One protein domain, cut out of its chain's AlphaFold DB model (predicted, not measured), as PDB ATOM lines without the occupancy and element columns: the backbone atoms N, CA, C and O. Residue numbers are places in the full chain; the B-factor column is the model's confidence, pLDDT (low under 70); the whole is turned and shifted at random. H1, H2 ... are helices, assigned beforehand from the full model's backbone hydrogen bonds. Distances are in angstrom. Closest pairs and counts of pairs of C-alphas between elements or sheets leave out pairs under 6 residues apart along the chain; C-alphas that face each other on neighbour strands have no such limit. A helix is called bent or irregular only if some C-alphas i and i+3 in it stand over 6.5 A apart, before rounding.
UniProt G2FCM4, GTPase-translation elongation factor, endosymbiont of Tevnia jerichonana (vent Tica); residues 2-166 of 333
ATOM      1  N   ALA A   2     145.301 169.958  85.423       50.38
ATOM      2  CA  ALA A   2     146.600 170.444  84.945       50.38
ATOM      3  C   ALA A   2     146.370 171.667  84.041       50.38
ATOM      4  O   ALA A   2     145.651 171.553  83.044       50.38
ATOM      5  N   LYS A   3     146.922 172.832  84.394       53.06
ATOM      6  CA  LYS A   3     146.929 174.008  83.512       53.06
ATOM      7  C   LYS A   3     148.014 173.829  82.447       53.06
ATOM      8  O   LYS A   3     148.995 173.124  82.666       53.06
ATOM      9  N   ALA A   4     147.825 174.426  81.269       61.28
ATOM     10  CA  ALA A   4     148.909 174.489  80.292       61.28
ATOM     11  C   ALA A   4     150.026 175.373  80.866       61.28
ATOM     12  O   ALA A   4     149.749 176.497  81.287       61.28
ATOM     13  N   SER A   5     151.253 174.855  80.907       78.38
ATOM     14  CA  SER A   5     152.421 175.611  81.361       78.38
ATOM     15  C   SER A   5     152.717 176.791  80.427       78.38
ATOM     16  O   SER A   5     152.141 176.883  79.337       78.38
ATOM     17  N   ARG A   6     153.645 177.684  80.797       75.38
ATOM     18  CA  ARG A   6     154.021 178.835  79.955       75.38
ATOM     19  C   ARG A   6     154.548 178.388  78.592       75.38
ATOM     20  O   ARG A   6     154.355 179.071  77.590       75.38
ATOM     21  N   VAL A   7     155.196 177.227  78.564       83.56
ATOM     22  CA  VAL A   7     155.750 176.603  77.361       83.56
ATOM     23  C   VAL A   7     154.725 175.698  76.655       83.56
ATOM     24  O   VAL A   7     154.933 175.286  75.516       83.56
ATOM     25  N   GLY A   8     153.570 175.449  77.281       85.31
ATOM     26  CA  GLY A   8     152.457 174.691  76.714       85.31
ATOM     27  C   GLY A   8     152.443 173.206  77.081       85.31
ATOM     28  O   GLY A   8     151.689 172.446  76.462       85.31
ATOM     29  N   PHE A   9     153.220 172.781  78.080       92.69
ATOM     30  CA  PHE A   9     153.196 171.410  78.591       92.69
ATOM     31  C   PHE A   9     151.969 171.142  79.464       92.69
ATOM     32  O   PHE A   9     151.399 172.049  80.074       92.69
ATOM     33  N   LYS A  10     151.558 169.873  79.529       92.50
ATOM     34  CA  LYS A  10     150.629 169.357  80.533       92.50
ATOM     35  C   LYS A  10     151.459 168.881  81.726       92.50
ATOM     36  O   LYS A  10     151.954 167.758  81.734       92.50
ATOM     37  N   ILE A  11     151.611 169.755  82.714       94.12
ATOM     38  CA  ILE A  11     152.261 169.467  83.998       94.12
ATOM     39  C   ILE A  11     151.324 169.894  85.137       94.12
ATOM     40  O   ILE A  11     150.477 170.771  84.932       94.12
ATOM     41  N   PRO A  12     151.386 169.254  86.314       94.56
ATOM     42  CA  PRO A  12     150.592 169.686  87.458       94.56
ATOM     43  C   PRO A  12     151.119 171.004  88.042       94.56
ATOM     44  O   PRO A  12     152.299 171.326  87.914       94.56
ATOM     45  N   ASP A  13     150.243 171.740  88.730       91.50
ATOM     46  CA  ASP A  13     150.662 172.893  89.527       91.50
ATOM     47  C   ASP A  13     151.604 172.424  90.649       91.50
ATOM     48  O   ASP A  13     151.326 171.429  91.330       91.50
ATOM     49  N   GLN A  14     152.715 173.142  90.835       93.25
ATOM     50  CA  GLN A  14     153.701 172.841  91.868       93.25
ATOM     51  C   GLN A  14     153.426 173.653  93.139       93.25
ATOM     52  O   GLN A  14     153.238 174.869  93.087       93.25
ATOM     53  N   ILE A  15     153.429 172.986  94.290       93.75
ATOM     54  CA  ILE A  15     153.115 173.560  95.600       93.75
ATOM     55  C   ILE A  15     154.276 173.272  96.550       93.75
ATOM     56  O   ILE A  15     154.887 172.202  96.504       93.75
ATOM     57  N   LYS A  16     154.598 174.230  97.425       92.94
ATOM     58  CA  LYS A  16     155.608 174.031  98.468       92.94
ATOM     59  C   LYS A  16     155.168 172.890  99.404       92.94
ATOM     60  O   LYS A  16     154.085 172.996  99.971       92.94
ATOM     61  N   PRO A  17     155.978 171.833  99.586       89.62
ATOM     62  CA  PRO A  17     155.647 170.753 100.515       89.62
ATOM     63  C   PRO A  17     155.572 171.239 101.971       89.62
ATOM     64  O   PRO A  17     156.401 172.051 102.388       89.62
ATOM     65  N   ASP A  18     154.632 170.695 102.752       85.56
ATOM     66  CA  ASP A  18     154.472 171.014 104.183       85.56
ATOM     67  C   ASP A  18     155.642 170.502 105.037       85.56
ATOM     68  O   ASP A  18     156.052 171.125 106.015       85.56
ATOM     69  N   THR A  19     156.200 169.351 104.657       89.25
ATOM     70  CA  THR A  19     157.378 168.734 105.280       89.25
ATOM     71  C   THR A  19     158.445 168.490 104.225       89.25
ATOM     72  O   THR A  19     158.133 168.462 103.037       89.25
ATOM     73  N   LYS A  20     159.710 168.312 104.629       88.44
ATOM     74  CA  LYS A  20     160.790 167.980 103.689       88.44
ATOM     75  C   LYS A  20     160.570 166.553 103.157       88.44
ATOM     76  O   LYS A  20     160.760 165.608 103.924       88.44
ATOM     77  N   PRO A  21     160.191 166.369 101.881       92.06
ATOM     78  CA  PRO A  21     159.940 165.040 101.356       92.06
ATOM     79  C   PRO A  21     161.254 164.371 100.942       92.06
ATOM     80  O   PRO A  21     162.178 165.043 100.480       92.06
ATOM     81  N   PHE A  22     161.310 163.039 101.024       93.62
ATOM     82  CA  PHE A  22     162.507 162.277 100.637       93.62
ATOM     83  C   PHE A  22     162.902 162.506  99.166       93.62
ATOM     84  O   PHE A  22     164.074 162.481  98.806       93.62
ATOM     85  N   TYR A  23     161.919 162.767  98.299       92.50
ATOM     86  CA  TYR A  23     162.134 162.994  96.872       92.50
ATOM     87  C   TYR A  23     162.673 164.386  96.524       92.50
ATOM     88  O   TYR A  23     162.913 164.668  95.354       92.50
ATOM     89  N   ALA A  24     162.876 165.260  97.516       91.69
ATOM     90  CA  ALA A  24     163.590 166.522  97.331       91.69
ATOM     91  C   ALA A  24     165.121 166.355  97.402       91.69
ATOM     92  O   ALA A  24     165.838 167.350  97.321       91.69
ATOM     93  N   ASN A  25     165.626 165.130  97.592       93.44
ATOM     94  CA  ASN A  25     167.052 164.834  97.602       93.44
ATOM     95  C   ASN A  25     167.348 163.498  96.907       93.44
ATOM     96  O   ASN A  25     166.900 162.437  97.337       93.44
ATOM     97  N   ALA A  26     168.198 163.523  95.882       93.56
ATOM     98  CA  ALA A  26     168.500 162.334  95.086       93.56
ATOM     99  C   ALA A  26     169.114 161.166  95.886       93.56
ATOM    100  O   ALA A  26     168.896 160.005  95.545       93.56
ATOM    101  N   LYS A  27     169.882 161.439  96.951       94.88
ATOM    102  CA  LYS A  27     170.447 160.378  97.805       94.88
ATOM    103  C   LYS A  27     169.354 159.708  98.631       94.88
ATOM    104  O   LYS A  27     169.345 158.486  98.744       94.88
ATOM    105  N   GLU A  28     168.423 160.495  99.163       96.19
ATOM    106  CA  GLU A  28     167.268 159.982  99.904       96.19
ATOM    107  C   GLU A  28     166.344 159.160  98.983       96.19
ATOM    108  O   GLU A  28     165.889 158.093  99.393       96.19
ATOM    109  N   VAL A  29     166.162 159.564  97.714       95.88
ATOM    110  CA  VAL A  29     165.461 158.748  96.695       95.88
ATOM    111  C   VAL A  29     166.147 157.400  96.487       95.88
ATOM    112  O   VAL A  29     165.467 156.377  96.495       95.88
ATOM    113  N   LYS A  30     167.478 157.367  96.341       94.31
ATOM    114  CA  LYS A  30     168.227 156.109  96.157       94.31
ATOM    115  C   LYS A  30     168.082 155.170  97.356       94.31
ATOM    116  O   LYS A  30     167.721 154.012  97.175       94.31
ATOM    117  N   VAL A  31     168.265 155.683  98.573       96.19
ATOM    118  CA  VAL A  31     168.094 154.897  99.811       96.19
ATOM    119  C   VAL A  31     166.660 154.385  99.956       96.19
ATOM    120  O   VAL A  31     166.432 153.265 100.412       96.19
ATOM    121  N   TRP A  32     165.669 155.194  99.581       97.00
ATOM    122  CA  TRP A  32     164.276 154.765  99.565       97.00
ATOM    123  C   TRP A  32     164.026 153.672  98.514       97.00
ATOM    124  O   TRP A  32     163.350 152.687  98.816       97.00
ATOM    125  N   ALA A  33     164.608 153.805  97.321       93.94
ATOM    126  CA  ALA A  33     164.472 152.842  96.234       93.94
ATOM    127  C   ALA A  33     165.061 151.465  96.592       93.94
ATOM    128  O   ALA A  33     164.441 150.445  96.305       93.94
ATOM    129  N   GLU A  34     166.194 151.425  97.296       93.69
ATOM    130  CA  GLU A  34     166.817 150.187  97.801       93.69
ATOM    131  C   GLU A  34     165.923 149.413  98.787       93.69
ATOM    132  O   GLU A  34     166.081 148.207  98.965       93.69
ATOM    133  N   ARG A  35     164.956 150.089  99.421       94.75
ATOM    134  CA  ARG A  35     164.014 149.498 100.389       94.75
ATOM    135  C   ARG A  35     162.685 149.077  99.759       94.75
ATOM    136  O   ARG A  35     161.762 148.682 100.478       94.75
ATOM    137  N   LEU A  36     162.541 149.200  98.439       95.06
ATOM    138  CA  LEU A  36     161.332 148.769  97.743       95.06
ATOM    139  C   LEU A  36     161.183 147.239  97.818       95.06
ATOM    140  O   LEU A  36     162.174 146.513  97.725       95.06
ATOM    141  N   PRO A  37     159.954 146.715  97.972       93.94
ATOM    142  CA  PRO A  37     159.722 145.279  98.039       93.94
ATOM    143  C   PRO A  37     159.816 144.654  96.639       93.94
ATOM    144  O   PRO A  37     158.797 144.328  96.035       93.94
ATOM    145  N   VAL A  38     161.035 144.464  96.125       89.56
ATOM    146  CA  VAL A  38     161.296 144.006  94.742       89.56
ATOM    147  C   VAL A  38     160.586 142.694  94.381       89.56
ATOM    148  O   VAL A  38     160.150 142.522  93.249       89.56
ATOM    149  N   ALA A  39     160.360 141.802  95.352       91.00
ATOM    150  CA  ALA A  39     159.608 140.560  95.151       91.00
ATOM    151  C   ALA A  39     158.089 140.766  94.959       91.00
ATOM    152  O   ALA A  39     157.403 139.894  94.433       91.00
ATOM    153  N   ASN A  40     157.546 141.915  95.376       94.06
ATOM    154  CA  ASN A  40     156.146 142.287  95.197       94.06
ATOM    155  C   ASN A  40     156.040 143.448  94.202       94.06
ATOM    156  O   ASN A  40     156.003 144.627  94.571       94.06
ATOM    157  N   ILE A  41     155.965 143.093  92.918       94.81
ATOM    158  CA  ILE A  41     155.912 144.064  91.823       94.81
ATOM    159  C   ILE A  41     154.701 144.999  91.917       94.81
ATOM    160  O   ILE A  41     154.825 146.188  91.632       94.81
ATOM    161  N   GLY A  42     153.546 144.498  92.368       93.88
ATOM    162  CA  GLY A  42     152.329 145.299  92.499       93.88
ATOM    163  C   GLY A  42     152.477 146.404  93.546       93.88
ATOM    164  O   GLY A  42     152.183 147.566  93.269       93.88
ATOM    165  N   GLU A  43     152.998 146.060  94.726       94.81
ATOM    166  CA  GLU A  43     153.243 147.037  95.791       94.81
ATOM    167  C   GLU A  43     154.375 148.008  95.433       94.81
ATOM    168  O   GLU A  43     154.252 149.210  95.674       94.81
ATOM    169  N   THR A  44     155.449 147.516  94.809       96.62
ATOM    170  CA  THR A  44     156.553 148.359  94.325       96.62
ATOM    171  C   THR A  44     156.060 149.384  93.303       96.62
ATOM    172  O   THR A  44     156.313 150.578  93.467       96.62
ATOM    173  N   SER A  45     155.262 148.952  92.320       96.25
ATOM    174  CA  SER A  45     154.666 149.839  91.312       96.25
ATOM    175  C   SER A  45     153.784 150.909  91.951       96.25
ATOM    176  O   SER A  45     153.902 152.086  91.622       96.25
ATOM    177  N   ARG A  46     152.942 150.525  92.922       96.12
ATOM    178  CA  ARG A  46     152.062 151.454  93.647       96.12
ATOM    179  C   ARG A  46     152.853 152.531  94.393       96.12
ATOM    180  O   ARG A  46     152.485 153.704  94.332       96.12
ATOM    181  N   ARG A  47     153.923 152.147  95.097       97.31
ATOM    182  CA  ARG A  47     154.777 153.078  95.857       97.31
ATOM    183  C   ARG A  47     155.521 154.047  94.943       97.31
ATOM    184  O   ARG A  47     155.524 155.240  95.230       97.31
ATOM    185  N   VAL A  48     156.108 153.550  93.852       97.75
ATOM    186  CA  VAL A  48     156.838 154.379  92.878       97.75
ATOM    187  C   VAL A  48     155.913 155.335  92.145       97.75
ATOM    188  O   VAL A  48     156.205 156.526  92.094       97.75
ATOM    189  N   PHE A  49     154.765 154.853  91.669       97.62
ATOM    190  CA  PHE A  49     153.784 155.704  91.004       97.62
ATOM    191  C   PHE A  49     153.309 156.839  91.921       97.62
ATOM    192  O   PHE A  49     153.358 158.007  91.544       97.62
ATOM    193  N   LYS A  50     152.940 156.518  93.171       97.06
ATOM    194  CA  LYS A  50     152.537 157.526  94.161       97.06
ATOM    195  C   LYS A  50     153.650 158.547  94.434       97.06
ATOM    196  O   LYS A  50     153.374 159.742  94.463       97.06
ATOM    197  N   ALA A  51     154.890 158.088  94.612       97.31
ATOM    198  CA  ALA A  51     156.028 158.969  94.855       97.31
ATOM    199  C   ALA A  51     156.284 159.932  93.684       97.31
ATOM    200  O   ALA A  51     156.489 161.118  93.922       97.31
ATOM    201  N   LEU A  52     156.218 159.454  92.435       97.56
ATOM    202  CA  LEU A  52     156.364 160.297  91.242       97.56
ATOM    203  C   LEU A  52     155.237 161.328  91.124       97.56
ATOM    204  O   LEU A  52     155.502 162.502  90.870       97.56
ATOM    205  N   MET A  53     153.992 160.919  91.384       96.69
ATOM    206  CA  MET A  53     152.854 161.838  91.390       96.69
ATOM    207  C   MET A  53     153.036 162.976  92.408       96.69
ATOM    208  O   MET A  53     152.737 164.134  92.102       96.69
ATOM    209  N   GLU A  54     153.490 162.664  93.622       96.69
ATOM    210  CA  GLU A  54     153.769 163.666  94.658       96.69
ATOM    211  C   GLU A  54     154.968 164.546  94.273       96.69
ATOM    212  O   GLU A  54     154.878 165.771  94.342       96.69
ATOM    213  N   PHE A  55     156.047 163.941  93.773       97.56
ATOM    214  CA  PHE A  55     157.247 164.630  93.294       97.56
ATOM    215  C   PHE A  55     156.951 165.657  92.190       97.56
ATOM    216  O   PHE A  55     157.452 166.785  92.235       97.56
ATOM    217  N   ASN A  56     156.090 165.308  91.231       97.50
ATOM    218  CA  ASN A  56     155.697 166.195  90.134       97.50
ATOM    219  C   ASN A  56     154.897 167.417  90.609       97.50
ATOM    220  O   ASN A  56     154.928 168.453  89.953       97.50
ATOM    221  N   ARG A  57     154.217 167.314  91.760       96.56
ATOM    222  CA  ARG A  57     153.429 168.392  92.387       96.56
ATOM    223  C   ARG A  57     154.209 169.193  93.426       96.56
ATOM    224  O   ARG A  57     153.735 170.237  93.859       96.56
ATOM    225  N   ALA A  58     155.368 168.721  93.862       96.00
ATOM    226  CA  ALA A  58     156.177 169.414  94.852       96.00
ATOM    227  C   ALA A  58     157.005 170.517  94.191       96.00
ATOM    228  O   ALA A  58     157.627 170.268  93.166       96.00
ATOM    229  N   LEU A  59     157.072 171.706  94.785       94.44
ATOM    230  CA  LEU A  59     157.996 172.763  94.371       94.44
ATOM    231  C   LEU A  59     159.420 172.407  94.826       94.44
ATOM    232  O   LEU A  59     159.703 172.380  96.024       94.44
ATOM    233  N   ILE A  60     160.309 172.123  93.870       93.81
ATOM    234  CA  ILE A  60     161.692 171.679  94.101       93.81
ATOM    235  C   ILE A  60     162.623 172.508  93.201       93.81
ATOM    236  O   ILE A  60     162.286 172.711  92.035       93.81
ATOM    237  N   PRO A  61     163.792 172.977  93.685       92.69
ATOM    238  CA  PRO A  61     164.757 173.680  92.840       92.69
ATOM    239  C   PRO A  61     165.166 172.855  91.600       92.69
ATOM    240  O   PRO A  61     165.424 171.657  91.747       92.69
ATOM    241  N   PRO A  62     165.308 173.465  90.403       92.62
ATOM    242  CA  PRO A  62     165.477 172.726  89.146       92.62
ATOM    243  C   PRO A  62     166.628 171.706  89.149       92.62
ATOM    244  O   PRO A  62     166.471 170.589  88.658       92.62
ATOM    245  N   LYS A  63     167.781 172.055  89.743       91.38
ATOM    246  CA  LYS A  63     168.957 171.166  89.824       91.38
ATOM    247  C   LYS A  63     168.696 169.941  90.711       91.38
ATOM    248  O   LYS A  63     168.998 168.823  90.303       91.38
ATOM    249  N   GLU A  64     168.072 170.131  91.873       94.06
ATOM    250  CA  GLU A  64     167.683 169.027  92.766       94.06
ATOM    251  C   GLU A  64     166.572 168.166  92.159       94.06
ATOM    252  O   GLU A  64     166.614 166.938  92.266       94.06
ATOM    253  N   ARG A  65     165.611 168.787  91.456       96.44
ATOM    254  CA  ARG A  65     164.580 168.063  90.704       96.44
ATOM    255  C   ARG A  65     165.226 167.159  89.658       96.44
ATOM    256  O   ARG A  65     164.909 165.975  89.622       96.44
ATOM    257  N   MET A  66     166.159 167.688  88.863       96.81
ATOM    258  CA  MET A  66     166.873 166.906  87.852       96.81
ATOM    259  C   MET A  66     167.609 165.708  88.469       96.81
ATOM    260  O   MET A  66     167.486 164.583  87.993       96.81
ATOM    261  N   MET A  67     168.359 165.925  89.552       95.94
ATOM    262  CA  MET A  67     169.088 164.837  90.210       95.94
ATOM    263  C   MET A  67     168.145 163.778  90.794       95.94
ATOM    264  O   MET A  67     168.449 162.585  90.750       95.94
ATOM    265  N   SER A  68     167.007 164.206  91.342       97.00
ATOM    266  CA  SER A  68     166.036 163.313  91.976       97.00
ATOM    267  C   SER A  68     165.257 162.491  90.949       97.00
ATOM    268  O   SER A  68     165.093 161.292  91.161       97.00
ATOM    269  N   VAL A  69     164.847 163.074  89.812       97.81
ATOM    270  CA  VAL A  69     164.175 162.312  88.741       97.81
ATOM    271  C   VAL A  69     165.090 161.239  88.144       97.81
ATOM    272  O   VAL A  69     164.639 160.114  87.944       97.81
ATOM    273  N   GLU A  70     166.392 161.513  87.971       96.44
ATOM    274  CA  GLU A  70     167.348 160.493  87.505       96.44
ATOM    275  C   GLU A  70     167.417 159.282  88.453       96.44
ATOM    276  O   GLU A  70     167.624 158.156  88.004       96.44
ATOM    277  N   ALA A  71     167.189 159.476  89.758       95.94
ATOM    278  CA  ALA A  71     167.167 158.387  90.734       95.94
ATOM    279  C   ALA A  71     165.894 157.516  90.671       95.94
ATOM    280  O   ALA A  71     165.912 156.391  91.167       95.94
ATOM    281  N   PHE A  72     164.810 157.983  90.038       96.69
ATOM    282  CA  PHE A  72     163.588 157.193  89.828       96.69
ATOM    283  C   PHE A  72     163.641 156.288  88.592       96.69
ATOM    284  O   PHE A  72     162.840 155.357  88.492       96.69
ATOM    285  N   ARG A  73     164.577 156.522  87.664       95.56
ATOM    286  CA  ARG A  73     164.614 155.828  86.367       95.56
ATOM    287  C   ARG A  73     164.799 154.323  86.505       95.56
ATOM    288  O   ARG A  73     164.033 153.562  85.928       95.56
ATOM    289  N   GLU A  74     165.771 153.891  87.306       93.56
ATOM    290  CA  GLU A  74     166.047 152.465  87.522       93.56
ATOM    291  C   GLU A  74     164.866 151.717  88.169       93.56
ATOM    292  O   GLU A  74     164.449 150.689  87.628       93.56
ATOM    293  N   PRO A  75     164.244 152.227  89.256       95.00
ATOM    294  CA  PRO A  75     163.007 151.652  89.782       95.00
ATOM    295  C   PRO A  75     161.890 151.537  88.742       95.00
ATOM    296  O   PRO A  75     161.247 150.492  88.655       95.00
ATOM    297  N   VAL A  76     161.657 152.584  87.944       96.56
ATOM    298  CA  VAL A  76     160.607 152.569  86.914       96.56
ATOM    299  C   VAL A  76     160.927 151.561  85.817       96.56
ATOM    300  O   VAL A  76     160.061 150.762  85.471       96.56
ATOM    301  N   ARG A  77     162.168 151.523  85.325       95.00
ATOM    302  CA  ARG A  77     162.620 150.541  84.335       95.00
ATOM    303  C   ARG A  77     162.417 149.115  84.838       95.00
ATOM    304  O   ARG A  77     161.812 148.300  84.144       95.00
ATOM    305  N   TYR A  78     162.848 148.829  86.070       94.56
ATOM    306  CA  TYR A  78     162.627 147.533  86.711       94.56
ATOM    307  C   TYR A  78     161.139 147.173  86.770       94.56
ATOM    308  O   TYR A  78     160.766 146.028  86.493       94.56
ATOM    309  N   ILE A  79     160.286 148.141  87.115       96.50
ATOM    310  CA  ILE A  79     158.843 147.933  87.154       96.50
ATOM    311  C   ILE A  79     158.310 147.592  85.761       96.50
ATOM    312  O   ILE A  79     157.727 146.522  85.585       96.50
ATOM    313  N   CYS A  80     158.547 148.456  84.772       95.50
ATOM    314  CA  CYS A  80     158.051 148.293  83.408       95.50
ATOM    315  C   CYS A  80     158.476 146.943  82.810       95.50
ATOM    316  O   CYS A  80     157.617 146.189  82.356       95.50
ATOM    317  N   SER A  81     159.750 146.552  82.933       94.12
ATOM    318  CA  SER A  81     160.235 145.256  82.426       94.12
ATOM    319  C   SER A  81     159.562 144.038  83.077       94.12
ATOM    320  O   SER A  81     159.465 142.973  82.465       94.12
ATOM    321  N   ASN A  82     159.096 144.150  84.325       95.38
ATOM    322  CA  ASN A  82     158.345 143.074  84.974       95.38
ATOM    323  C   ASN A  82     156.852 143.108  84.631       95.38
ATOM    324  O   ASN A  82     156.246 142.043  84.512       95.38
ATOM    325  N   LEU A  83     156.269 144.294  84.440       95.06
ATOM    326  CA  LEU A  83     154.872 144.445  84.032       95.06
ATOM    327  C   LEU A  83     154.635 143.997  82.582       95.06
ATOM    328  O   LEU A  83     153.605 143.381  82.310       95.06
ATOM    329  N   GLU A  84     155.594 144.232  81.678       93.62
ATOM    330  CA  GLU A  84     155.531 143.845  80.257       93.62
ATOM    331  C   GLU A  84     155.183 142.370  80.044       93.62
ATOM    332  O   GLU A  84     154.394 142.032  79.162       93.62
ATOM    333  N   LYS A  85     155.671 141.484  80.916       92.62
ATOM    334  CA  LYS A  85     155.406 140.034  80.869       92.62
ATOM    335  C   LYS A  85     153.913 139.679  80.928       92.62
ATOM    336  O   LYS A  85     153.542 138.554  80.616       92.62
ATOM    337  N   HIS A  86     153.057 140.609  81.354       93.88
ATOM    338  CA  HIS A  86     151.617 140.401  81.490       93.88
ATOM    339  C   HIS A  86     150.786 140.895  80.298       93.88
ATOM    340  O   HIS A  86     149.581 140.644  80.277       93.88
ATOM    341  N   PHE A  87     151.388 141.602  79.339       92.81
ATOM    342  CA  PHE A  87     150.681 142.124  78.160       92.81
ATOM    343  C   PHE A  87     151.451 141.962  76.840       92.81
ATOM    344  O   PHE A  87     150.894 142.228  75.775       92.81
ATOM    345  N   ILE A  88     152.696 141.488  76.888       91.69
ATOM    346  CA  ILE A  88     153.480 141.092  75.716       91.69
ATOM    347  C   ILE A  88     153.347 139.585  75.477       91.69
ATOM    348  O   ILE A  88     153.421 138.801  76.420       91.69
ATOM    349  N   ASN A  89     153.182 139.176  74.214       87.00
ATOM    350  CA  ASN A  89     152.983 137.785  73.780       87.00
ATOM    351  C   ASN A  89     151.771 137.094  74.438       87.00
ATOM    352  O   ASN A  89     151.731 135.871  74.566       87.00
ATOM    353  N   VAL A  90     150.776 137.878  74.856       88.19
ATOM    354  CA  VAL A  90     149.497 137.389  75.385       88.19
ATOM    355  C   VAL A  90     148.449 137.441  74.273       88.19
ATOM    356  O   VAL A  90     148.508 138.302  73.396       88.19
ATOM    357  N   GLY A  91     147.485 136.519  74.296       86.06
ATOM    358  CA  GLY A  91     146.379 136.512  73.338       86.06
ATOM    359  C   GLY A  91     145.561 137.806  73.379       86.06
ATOM    360  O   GLY A  91     145.293 138.349  74.454       86.06
ATOM    361  N   PHE A  92     145.151 138.278  72.200       86.56
ATOM    362  CA  PHE A  92     144.247 139.416  72.039       86.56
ATOM    363  C   PHE A  92     142.796 138.943  71.826       86.56
ATOM    364  O   PHE A  92     142.595 137.893  71.211       86.56
ATOM    365  N   PRO A  93     141.781 139.704  72.287       89.50
ATOM    366  CA  PRO A  93     141.887 140.963  73.033       89.50
ATOM    367  C   PRO A  93     142.471 140.761  74.442       89.50
ATOM    368  O   PRO A  93     142.272 139.719  75.064       89.50
ATOM    369  N   LEU A  94     143.195 141.764  74.955       91.25
ATOM    370  CA  LEU A  94     143.777 141.682  76.296       91.25
ATOM    371  C   LEU A  94     142.686 141.544  77.364       91.25
ATOM    372  O   LEU A  94     141.668 142.239  77.339       91.25
ATOM    373  N   SER A  95     142.941 140.709  78.373       95.06
ATOM    374  CA  SER A  95     142.085 140.657  79.562       95.06
ATOM    375  C   SER A  95     142.045 142.015  80.277       95.06
ATOM    376  O   SER A  95     143.019 142.772  80.266       95.06
ATOM    377  N   GLY A  96     140.956 142.303  81.001       95.00
ATOM    378  CA  GLY A  96     140.838 143.552  81.765       95.00
ATOM    379  C   GLY A  96     141.972 143.767  82.780       95.00
ATOM    380  O   GLY A  96     142.361 144.904  83.043       95.00
ATOM    381  N   LYS A  97     142.554 142.684  83.318       94.88
ATOM    382  CA  LYS A  97     143.737 142.742  84.191       94.88
ATOM    383  C   LYS A  97     144.999 143.119  83.407       94.88
ATOM    384  O   LYS A  97     145.696 144.037  83.825       94.88
ATOM    385  N   ALA A  98     145.271 142.452  82.284       94.75
ATOM    386  CA  ALA A  98     146.429 142.743  81.435       94.75
ATOM    387  C   ALA A  98     146.391 144.183  80.899       94.75
ATOM    388  O   ALA A  98     147.387 144.896  80.984       94.75
ATOM    389  N   ARG A  99     145.213 144.653  80.469       95.12
ATOM    390  CA  ARG A  99     144.993 146.040  80.034       95.12
ATOM    391  C   ARG A  99     145.314 147.060  81.133       95.12
ATOM    392  O   ARG A  99     145.998 148.043  80.875       95.12
ATOM    393  N   LYS A 100     144.873 146.819  82.378       95.44
ATOM    394  CA  LYS A 100     145.206 147.682  83.532       95.44
ATOM    395  C   LYS A 100     146.704 147.690  83.848       95.44
ATOM    396  O   LYS A 100     147.226 148.725  84.249       95.44
ATOM    397  N   ILE A 101     147.387 146.558  83.677       96.25
ATOM    398  CA  ILE A 101     148.839 146.460  83.880       96.25
ATOM    399  C   ILE A 101     149.594 147.240  82.796       96.25
ATOM    400  O   ILE A 101     150.494 148.008  83.128       96.25
ATOM    401  N   ALA A 102     149.193 147.103  81.529       95.81
ATOM    402  CA  ALA A 102     149.751 147.883  80.425       95.81
ATOM    403  C   ALA A 102     149.555 149.390  80.642       95.81
ATOM    404  O   ALA A 102     150.498 150.164  80.499       95.81
ATOM    405  N   LEU A 103     148.355 149.792  81.080       95.88
ATOM    406  CA  LEU A 103     148.065 151.175  81.443       95.88
ATOM    407  C   LEU A 103     149.005 151.670  82.550       95.88
ATOM    408  O   LEU A 103     149.629 152.704  82.379       95.88
ATOM    409  N   LEU A 104     149.167 150.924  83.647       96.75
ATOM    410  CA  LEU A 104     150.072 151.315  84.734       96.75
ATOM    411  C   LEU A 104     151.524 151.493  84.260       96.75
ATOM    412  O   LEU A 104     152.171 152.461  84.653       96.75
ATOM    413  N   SER A 105     152.021 150.589  83.411       97.00
ATOM    414  CA  SER A 105     153.358 150.704  82.810       97.00
ATOM    415  C   SER A 105     153.500 152.001  82.006       97.00
ATOM    416  O   SER A 105     154.498 152.708  82.139       97.00
ATOM    417  N   ARG A 106     152.469 152.353  81.231       97.19
ATOM    418  CA  ARG A 106     152.437 153.579  80.430       97.19
ATOM    419  C   ARG A 106     152.377 154.836  81.283       97.19
ATOM    420  O   ARG A 106     153.126 155.773  81.027       97.19
ATOM    421  N   GLU A 107     151.526 154.855  82.303       97.69
ATOM    422  CA  GLU A 107     151.397 156.011  83.194       97.69
ATOM    423  C   GLU A 107     152.681 156.240  84.015       97.69
ATOM    424  O   GLU A 107     153.024 157.380  84.299       97.69
ATOM    425  N   LEU A 108     153.455 155.195  84.342       98.19
ATOM    426  CA  LEU A 108     154.784 155.365  84.950       98.19
ATOM    427  C   LEU A 108     155.764 156.096  84.016       98.19
ATOM    428  O   LEU A 108     156.489 156.985  84.465       98.19
ATOM    429  N   CYS A 109     155.771 155.752  82.723       97.69
ATOM    430  CA  CYS A 109     156.553 156.480  81.722       97.69
ATOM    431  C   CYS A 109     156.050 157.926  81.554       97.69
ATOM    432  O   CYS A 109     156.866 158.842  81.479       97.69
ATOM    433  N   ASP A 110     154.732 158.155  81.553       98.06
ATOM    434  CA  ASP A 110     154.155 159.505  81.453       98.06
ATOM    435  C   ASP A 110     154.480 160.382  82.677       98.06
ATOM    436  O   ASP A 110     154.792 161.568  82.537       98.06
ATOM    437  N   GLU A 111     154.500 159.812  83.886       98.38
ATOM    438  CA  GLU A 111     154.905 160.531  85.099       98.38
ATOM    439  C   GLU A 111     156.404 160.884  85.086       98.38
ATOM    440  O   GLU A 111     156.770 161.985  85.507       98.38
ATOM    441  N   LEU A 112     157.280 160.024  84.542       98.25
ATOM    442  CA  LEU A 112     158.683 160.392  84.298       98.25
ATOM    443  C   LEU A 112     158.801 161.497  83.243       98.25
ATOM    444  O   LEU A 112     159.496 162.485  83.471       98.25
ATOM    445  N   ALA A 113     158.096 161.387  82.115       98.38
ATOM    446  CA  ALA A 113     158.070 162.448  81.109       98.38
ATOM    447  C   ALA A 113     157.614 163.783  81.721       98.38
ATOM    448  O   ALA A 113     158.210 164.831  81.467       98.38
ATOM    449  N   THR A 114     156.592 163.745  82.576       98.44
ATOM    450  CA  THR A 114     156.079 164.898  83.322       98.44
ATOM    451  C   THR A 114     157.123 165.484  84.266       98.44
ATOM    452  O   THR A 114     157.312 166.700  84.261       98.44
ATOM    453  N   ALA A 115     157.872 164.650  84.988       98.25
ATOM    454  CA  ALA A 115     158.966 165.092  85.846       98.25
ATOM    455  C   ALA A 115     160.036 165.884  85.082       98.25
ATOM    456  O   ALA A 115     160.441 166.965  85.521       98.25
ATOM    457  N   TYR A 116     160.458 165.396  83.912       98.50
ATOM    458  CA  TYR A 116     161.422 166.113  83.075       98.50
ATOM    459  C   TYR A 116     160.831 167.375  82.441       98.50
ATOM    460  O   TYR A 116     161.515 168.394  82.388       98.50
ATOM    461  N   LYS A 117     159.555 167.365  82.027       98.06
ATOM    462  CA  LYS A 117     158.859 168.585  81.571       98.06
ATOM    463  C   LYS A 117     158.814 169.654  82.671       98.06
ATOM    464  O   LYS A 117     159.016 170.825  82.361       98.06
ATOM    465  N   CYS A 118     158.622 169.270  83.937       96.94
ATOM    466  CA  CYS A 118     158.748 170.192  85.071       96.94
ATOM    467  C   CYS A 118     160.165 170.779  85.164       96.94
ATOM    468  O   CYS A 118     160.291 171.989  85.275       96.94
ATOM    469  N   VAL A 119     161.228 169.970  85.028       97.00
ATOM    470  CA  VAL A 119     162.616 170.487  84.996       97.00
ATOM    471  C   VAL A 119     162.810 171.502  83.865       97.00
ATOM    472  O   VAL A 119     163.392 172.561  84.090       97.00
ATOM    473  N   VAL A 120     162.313 171.205  82.659       96.81
ATOM    474  CA  VAL A 120     162.384 172.119  81.506       96.81
ATOM    475  C   VAL A 120     161.684 173.444  81.819       96.81
ATOM    476  O   VAL A 120     162.266 174.505  81.607       96.81
ATOM    477  N   GLU A 121     160.459 173.398  82.343       94.56
ATOM    478  CA  GLU A 121     159.692 174.593  82.714       94.56
ATOM    479  C   GLU A 121     160.395 175.406  83.815       94.56
ATOM    480  O   GLU A 121     160.519 176.627  83.701       94.56
ATOM    481  N   ASP A 122     160.896 174.736  84.857       92.75
ATOM    482  CA  ASP A 122     161.561 175.366  85.999       92.75
ATOM    483  C   ASP A 122     162.858 176.075  85.557       92.75
ATOM    484  O   ASP A 122     163.108 177.218  85.946       92.75
ATOM    485  N   LEU A 123     163.660 175.443  84.686       93.50
ATOM    486  CA  LEU A 123     164.888 176.034  84.136       93.50
ATOM    487  C   LEU A 123     164.596 177.249  83.252       93.50
ATOM    488  O   LEU A 123     165.250 178.279  83.402       93.50
ATOM    489  N   LEU A 124     163.596 177.159  82.369       91.62
ATOM    490  CA  LEU A 124     163.225 178.252  81.461       91.62
ATOM    491  C   LEU A 124     162.638 179.474  82.184       91.62
ATOM    492  O   LEU A 124     162.664 180.576  81.634       91.62
ATOM    493  N   ASN A 125     162.113 179.291  83.396       87.25
ATOM    494  CA  ASN A 125     161.620 180.378  84.241       87.25
ATOM    495  C   ASN A 125     162.695 180.960  85.178       87.25
ATOM    496  O   ASN A 125     162.466 182.006  85.786       87.25
ATOM    497  N   SER A 126     163.861 180.321  85.284       83.00
ATOM    498  CA  SER A 126     164.997 180.798  86.078       83.00
ATOM    499  C   SER A 126     165.984 181.624  85.237       83.00
ATOM    500  O   SER A 126     165.996 181.542  84.008       83.00
ATOM    501  N   ALA A 127     166.819 182.447  85.881       68.75
ATOM    502  CA  ALA A 127     167.899 183.158  85.195       68.75
ATOM    503  C   ALA A 127     168.981 182.150  84.760       68.75
ATOM    504  O   ALA A 127     169.807 181.746  85.571       68.75
ATOM    505  N   SER A 128     168.928 181.714  83.498       66.69
ATOM    506  CA  SER A 128     169.761 180.623  82.974       66.69
ATOM    507  C   SER A 128     171.230 181.021  82.821       66.69
ATOM    508  O   SER A 128     171.552 181.995  82.137       66.69
ATOM    509  N   ASP A 129     172.128 180.188  83.349       73.69
ATOM    510  CA  ASP A 129     173.547 180.165  82.982       73.69
ATOM    511  C   ASP A 129     173.844 179.075  81.915       73.69
ATOM    512  O   ASP A 129     172.944 178.398  81.410       73.69
ATOM    513  N   LYS A 130     175.118 178.896  81.521       73.31
ATOM    514  CA  LYS A 130     175.525 177.839  80.565       73.31
ATOM    515  C   LYS A 130     175.391 176.417  81.127       73.31
ATOM    516  O   LYS A 130     175.207 175.477  80.353       73.31
ATOM    517  N   SER A 131     175.530 176.228  82.441       75.00
ATOM    518  CA  SER A 131     175.328 174.923  83.081       75.00
ATOM    519  C   SER A 131     173.868 174.497  82.943       75.00
ATOM    520  O   SER A 131     173.591 173.334  82.653       75.00
ATOM    521  N   ASP A 132     172.949 175.446  83.082       86.12
ATOM    522  CA  ASP A 132     171.515 175.216  82.960       86.12
ATOM    523  C   ASP A 132     171.117 174.783  81.541       86.12
ATOM    524  O   ASP A 132     170.231 173.948  81.393       86.12
ATOM    525  N   GLN A 133     171.831 175.224  80.494       88.88
ATOM    526  CA  GLN A 133     171.588 174.762  79.117       88.88
ATOM    527  C   GLN A 133     171.919 173.279  78.903       88.88
ATOM    528  O   GLN A 133     171.191 172.580  78.196       88.88
ATOM    529  N   LYS A 134     172.990 172.764  79.524       91.50
ATOM    530  CA  LYS A 134     173.303 171.325  79.458       91.50
ATOM    531  C   LYS A 134     172.236 170.507  80.177       91.50
ATOM    532  O   LYS A 134     171.773 169.507  79.637       91.50
ATOM    533  N   VAL A 135     171.825 170.954  81.365       94.62
ATOM    534  CA  VAL A 135     170.748 170.308  82.131       94.62
ATOM    535  C   VAL A 135     169.436 170.338  81.343       94.62
ATOM    536  O   VAL A 135     168.763 169.315  81.251       94.62
ATOM    537  N   LEU A 136     169.118 171.466  80.704       96.12
ATOM    538  CA  LEU A 136     167.966 171.619  79.821       96.12
ATOM    539  C   LEU A 136     168.006 170.614  78.661       96.12
ATOM    540  O   LEU A 136     166.999 169.968  78.385       96.12
ATOM    541  N   GLY A 137     169.166 170.435  78.019       96.75
ATOM    542  CA  GLY A 137     169.348 169.451  76.950       96.75
ATOM    543  C   GLY A 137     169.068 168.022  77.414       96.75
ATOM    544  O   GLY A 137     168.302 167.308  76.770       96.75
ATOM    545  N   VAL A 138     169.610 167.622  78.570       96.88
ATOM    546  CA  VAL A 138     169.337 166.294  79.142       96.88
ATOM    547  C   VAL A 138     167.857 166.152  79.510       96.88
ATOM    548  O   VAL A 138     167.249 165.141  79.178       96.88
ATOM    549  N   ALA A 139     167.240 167.160  80.131       98.00
ATOM    550  CA  ALA A 139     165.827 167.103  80.503       98.00
ATOM    551  C   ALA A 139     164.904 166.968  79.279       98.00
ATOM    552  O   ALA A 139     163.995 166.139  79.289       98.00
ATOM    553  N   ILE A 140     165.160 167.719  78.198       98.44
ATOM    554  CA  ILE A 140     164.402 167.591  76.945       98.44
ATOM    555  C   ILE A 140     164.588 166.194  76.341       98.44
ATOM    556  O   ILE A 140     163.604 165.558  75.968       98.44
ATOM    557  N   HIS A 141     165.832 165.709  76.281       97.94
ATOM    558  CA  HIS A 141     166.158 164.371  75.780       97.94
ATOM    559  C   HIS A 141     165.373 163.287  76.527       97.94
ATOM    560  O   HIS A 141     164.634 162.523  75.905       97.94
ATOM    561  N   ARG A 142     165.436 163.279  77.864       97.56
ATOM    562  CA  ARG A 142     164.727 162.296  78.697       97.56
ATOM    563  C   ARG A 142     163.212 162.403  78.575       97.56
ATOM    564  O   ARG A 142     162.547 161.378  78.448       97.56
ATOM    565  N   ALA A 143     162.659 163.617  78.556       98.38
ATOM    566  CA  ALA A 143     161.229 163.813  78.341       98.38
ATOM    567  C   ALA A 143     160.773 163.183  77.014       98.38
ATOM    568  O   ALA A 143     159.765 162.478  76.983       98.38
ATOM    569  N   MET A 144     161.532 163.379  75.931       98.12
ATOM    570  CA  MET A 144     161.203 162.806  74.623       98.12
ATOM    571  C   MET A 144     161.347 161.283  74.581       98.12
ATOM    572  O   MET A 144     160.495 160.634  73.979       98.12
ATOM    573  N   ILE A 145     162.350 160.701  75.252       97.06
ATOM    574  CA  ILE A 145     162.471 159.240  75.402       97.06
ATOM    575  C   ILE A 145     161.219 158.653  76.060       97.06
ATOM    576  O   ILE A 145     160.625 157.715  75.523       97.06
ATOM    577  N   TYR A 146     160.771 159.222  77.182       98.06
ATOM    578  CA  TYR A 146     159.617 158.688  77.904       98.06
ATOM    579  C   TYR A 146     158.289 158.922  77.169       98.06
ATOM    580  O   TYR A 146     157.463 158.013  77.124       98.06
ATOM    581  N   LEU A 147     158.094 160.066  76.499       98.38
ATOM    582  CA  LEU A 147     156.921 160.275  75.631       98.38
ATOM    583  C   LEU A 147     156.918 159.323  74.422       98.38
ATOM    584  O   LEU A 147     155.875 158.783  74.057       98.38
ATOM    585  N   SER A 148     158.086 159.066  73.827       97.25
ATOM    586  CA  SER A 148     158.261 158.064  72.767       97.25
ATOM    587  C   SER A 148     157.856 156.666  73.257       97.25
ATOM    588  O   SER A 148     157.131 155.952  72.563       97.25
ATOM    589  N   ALA A 149     158.242 156.296  74.484       96.38
ATOM    590  CA  ALA A 149     157.844 155.029  75.094       96.38
ATOM    591  C   ALA A 149     156.325 154.946  75.336       96.38
ATOM    592  O   ALA A 149     155.731 153.894  75.107       96.38
ATOM    593  N   VAL A 150     155.680 156.049  75.735       98.06
ATOM    594  CA  VAL A 150     154.217 156.125  75.906       98.06
ATOM    595  C   VAL A 150     153.475 155.889  74.583       98.06
ATOM    596  O   VAL A 150     152.486 155.146  74.567       98.06
ATOM    597  N   LEU A 151     153.950 156.466  73.469       97.00
ATOM    598  CA  LEU A 151     153.405 156.203  72.127       97.00
ATOM    599  C   LEU A 151     153.529 154.720  71.763       97.00
ATOM    600  O   LEU A 151     152.534 154.077  71.430       97.00
ATOM    601  N   HIS A 152     154.738 154.175  71.888       96.81
ATOM    602  CA  HIS A 152     155.020 152.779  71.576       96.81
ATOM    603  C   HIS A 152     154.163 151.820  72.409       96.81
ATOM    604  O   HIS A 152     153.483 150.959  71.856       96.81
ATOM    605  N   GLN A 153     154.112 152.000  73.731       96.12
ATOM    606  CA  GLN A 153     153.306 151.147  74.606       96.12
ATOM    607  C   GLN A 153     151.815 151.221  74.270       96.12
ATOM    608  O   GLN A 153     151.148 150.193  74.319       96.12
ATOM    609  N   SER A 154     151.297 152.391  73.882       96.06
ATOM    610  CA  SER A 154     149.898 152.529  73.447       96.06
ATOM    611  C   SER A 154     149.628 151.730  72.168       96.06
ATOM    612  O   SER A 154     148.654 150.980  72.110       96.06
ATOM    613  N   ALA A 155     150.525 151.811  71.182       95.50
ATOM    614  CA  ALA A 155     150.413 151.036  69.950       95.50
ATOM    615  C   ALA A 155     150.540 149.519  70.182       95.50
ATOM    616  O   ALA A 155     149.792 148.752  69.582       95.50
ATOM    617  N   LEU A 156     151.417 149.075  71.092       93.38
ATOM    618  CA  LEU A 156     151.615 147.652  71.408       93.38
ATOM    619  C   LEU A 156     150.386 146.943  71.973       93.38
ATOM    620  O   LEU A 156     150.297 145.714  71.885       93.38
ATOM    621  N   VAL A 157     149.486 147.692  72.606       93.12
ATOM    622  CA  VAL A 157     148.235 147.164  73.161       93.12
ATOM    623  C   VAL A 157     147.005 147.655  72.398       93.12
ATOM    624  O   VAL A 157     145.888 147.446  72.864       93.12
ATOM    625  N   TYR A 158     147.214 148.264  71.225       92.56
ATOM    626  CA  TYR A 158     146.176 148.801  70.343       92.56
ATOM    627  C   TYR A 158     145.234 149.808  71.029       92.56
ATOM    628  O   TYR A 158     144.045 149.870  70.733       92.56
ATOM    629  N   GLU A 159     145.772 150.616  71.944       93.12
ATOM    630  CA  GLU A 159     145.054 151.714  72.597       93.12
ATOM    631  C   GLU A 159     145.369 153.047  71.914       93.12
ATOM    632  O   GLU A 159     146.503 153.249  71.461       93.12
ATOM    633  N   PRO A 160     144.418 153.996  71.871       93.06
ATOM    634  CA  PRO A 160     144.670 155.317  71.315       93.06
ATOM    635  C   PRO A 160     145.786 156.036  72.079       93.06
ATOM    636  O   PRO A 160     145.943 155.888  73.297       93.06
ATOM    637  N   TYR A 161     146.551 156.850  71.354       94.50
ATOM    638  CA  TYR A 161     147.561 157.709  71.957       94.50
ATOM    639  C   TYR A 161     146.936 158.690  72.962       94.50
ATOM    640  O   TYR A 161     145.850 159.220  72.709       94.50
ATOM    641  N   PRO A 162     147.613 158.988  74.087       94.31
ATOM    642  CA  PRO A 162     147.158 160.029  74.998       94.31
ATOM    643  C   PRO A 162     147.048 161.387  74.297       94.31
ATOM    644  O   PRO A 162     147.913 161.775  73.513       94.31
ATOM    645  N   SER A 163     146.004 162.147  74.624       93.25
ATOM    646  CA  SER A 163     145.824 163.514  74.118       93.25
ATOM    647  C   SER A 163     147.055 164.386  74.396       93.25
ATOM    648  O   SER A 163     147.600 164.313  75.502       93.25
ATOM    649  N   ARG A 164     147.399 165.302  73.485       95.00
ATOM    650  CA  ARG A 164     148.504 166.276  73.577       95.00
ATOM    651  C   ARG A 164     149.914 165.717  73.426       95.00
ATOM    652  O   ARG A 164     150.846 166.519  73.405       95.00
ATOM    653  N   ILE A 165     150.094 164.404  73.297       96.44
ATOM    654  CA  ILE A 165     151.431 163.801  73.235       96.44
ATOM    655  C   ILE A 165     152.266 164.345  72.067       96.44
ATOM    656  O   ILE A 165     153.439 164.675  72.247       96.44
ATOM    657  N   TRP A 166     151.651 164.544  70.896       97.88
ATOM    658  CA  TRP A 166     152.326 165.101  69.724       97.88
ATOM    659  C   TRP A 166     152.677 166.563  69.932       97.88
ATOM    660  O   TRP A 166     153.809 166.971  69.686       97.88
TER     661      TRP A 166
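This is residues 2 to 166 of the 333 residues of the protein "GTPase-translation elongation factor" of endosymbiont of Tevnia jerichonana (vent Tica) (UniProt G2FCM4). The long helix H4 runs through the middle, with H5 folded back side by side along it; H2 and both arms of the bent helix H3 also pack on H4, H2 and the arm H3b away from H5, and the short H1 packs outside on the arm H3a. A long lead-in without a named element, residues 2 to 25, comes before H1. The printed part has 165 residues, with five named helices, H1 to H5 in order, and no named strand: all helix. It is compact, with a radius of gyration of the C-alphas of 16.2 A and spans of 53 by 36 by 26 A.

H1 is residues 26 to 34, beginning at C-alpha 26 (168.500, 162.334, 95.086). H2, residues 41 to 57, is 24.5 A long. H3, residues 62 to 86, was assigned as one helix by its hydrogen bonds but is bent: C-alphas 71 and 74 are 6.8 A apart. Its arms are H3a, residues 62 to 71, and H3b, residues 74 to 86, at a steep tilt of 45 degrees. H4, residues 96 to 125, measures 42.4 A, and H5, residues 130 to 156, 39.6 A, ending at C-alpha 156 (151.615, 147.652, 71.408).

H3 is the hub, touching four helices. H3a touches H1, closest C-alphas Ala 26 and Ser 68, 4.1 A. H3b and H4 form a hairpin, closest C-alphas Cys 80 and Ser 105, 5.3 A, H4 touching with residues 98 to 109 alone. H4 and H5, also a hairpin, touch at a shallow tilt of 19 degrees, opposite ways, closest C-alphas Ala 113 and Ala 143, 4.4 A. H3a, H4 and H5 are an up and down bundle, each running against the one before. H2 touches H4 with residues 49 to 56 alone, closest C-alphas Asn 56 and Ala 115, 5.5 A. H2 and H5 are apart. O i to N i+4 pairs are within hydrogen-bond range throughout H1, H3a and H4, and in 12 of 13 in H2, 7 of 9 in H3b and 22 of 23 in H5.

The two C-alphas farthest apart, Gly 91 and Ala 127, are 52.7 A apart. The printed part has no cut, and no link between helices is long. Residues 2 to 4 and 127 to 128 are under pLDDT 70.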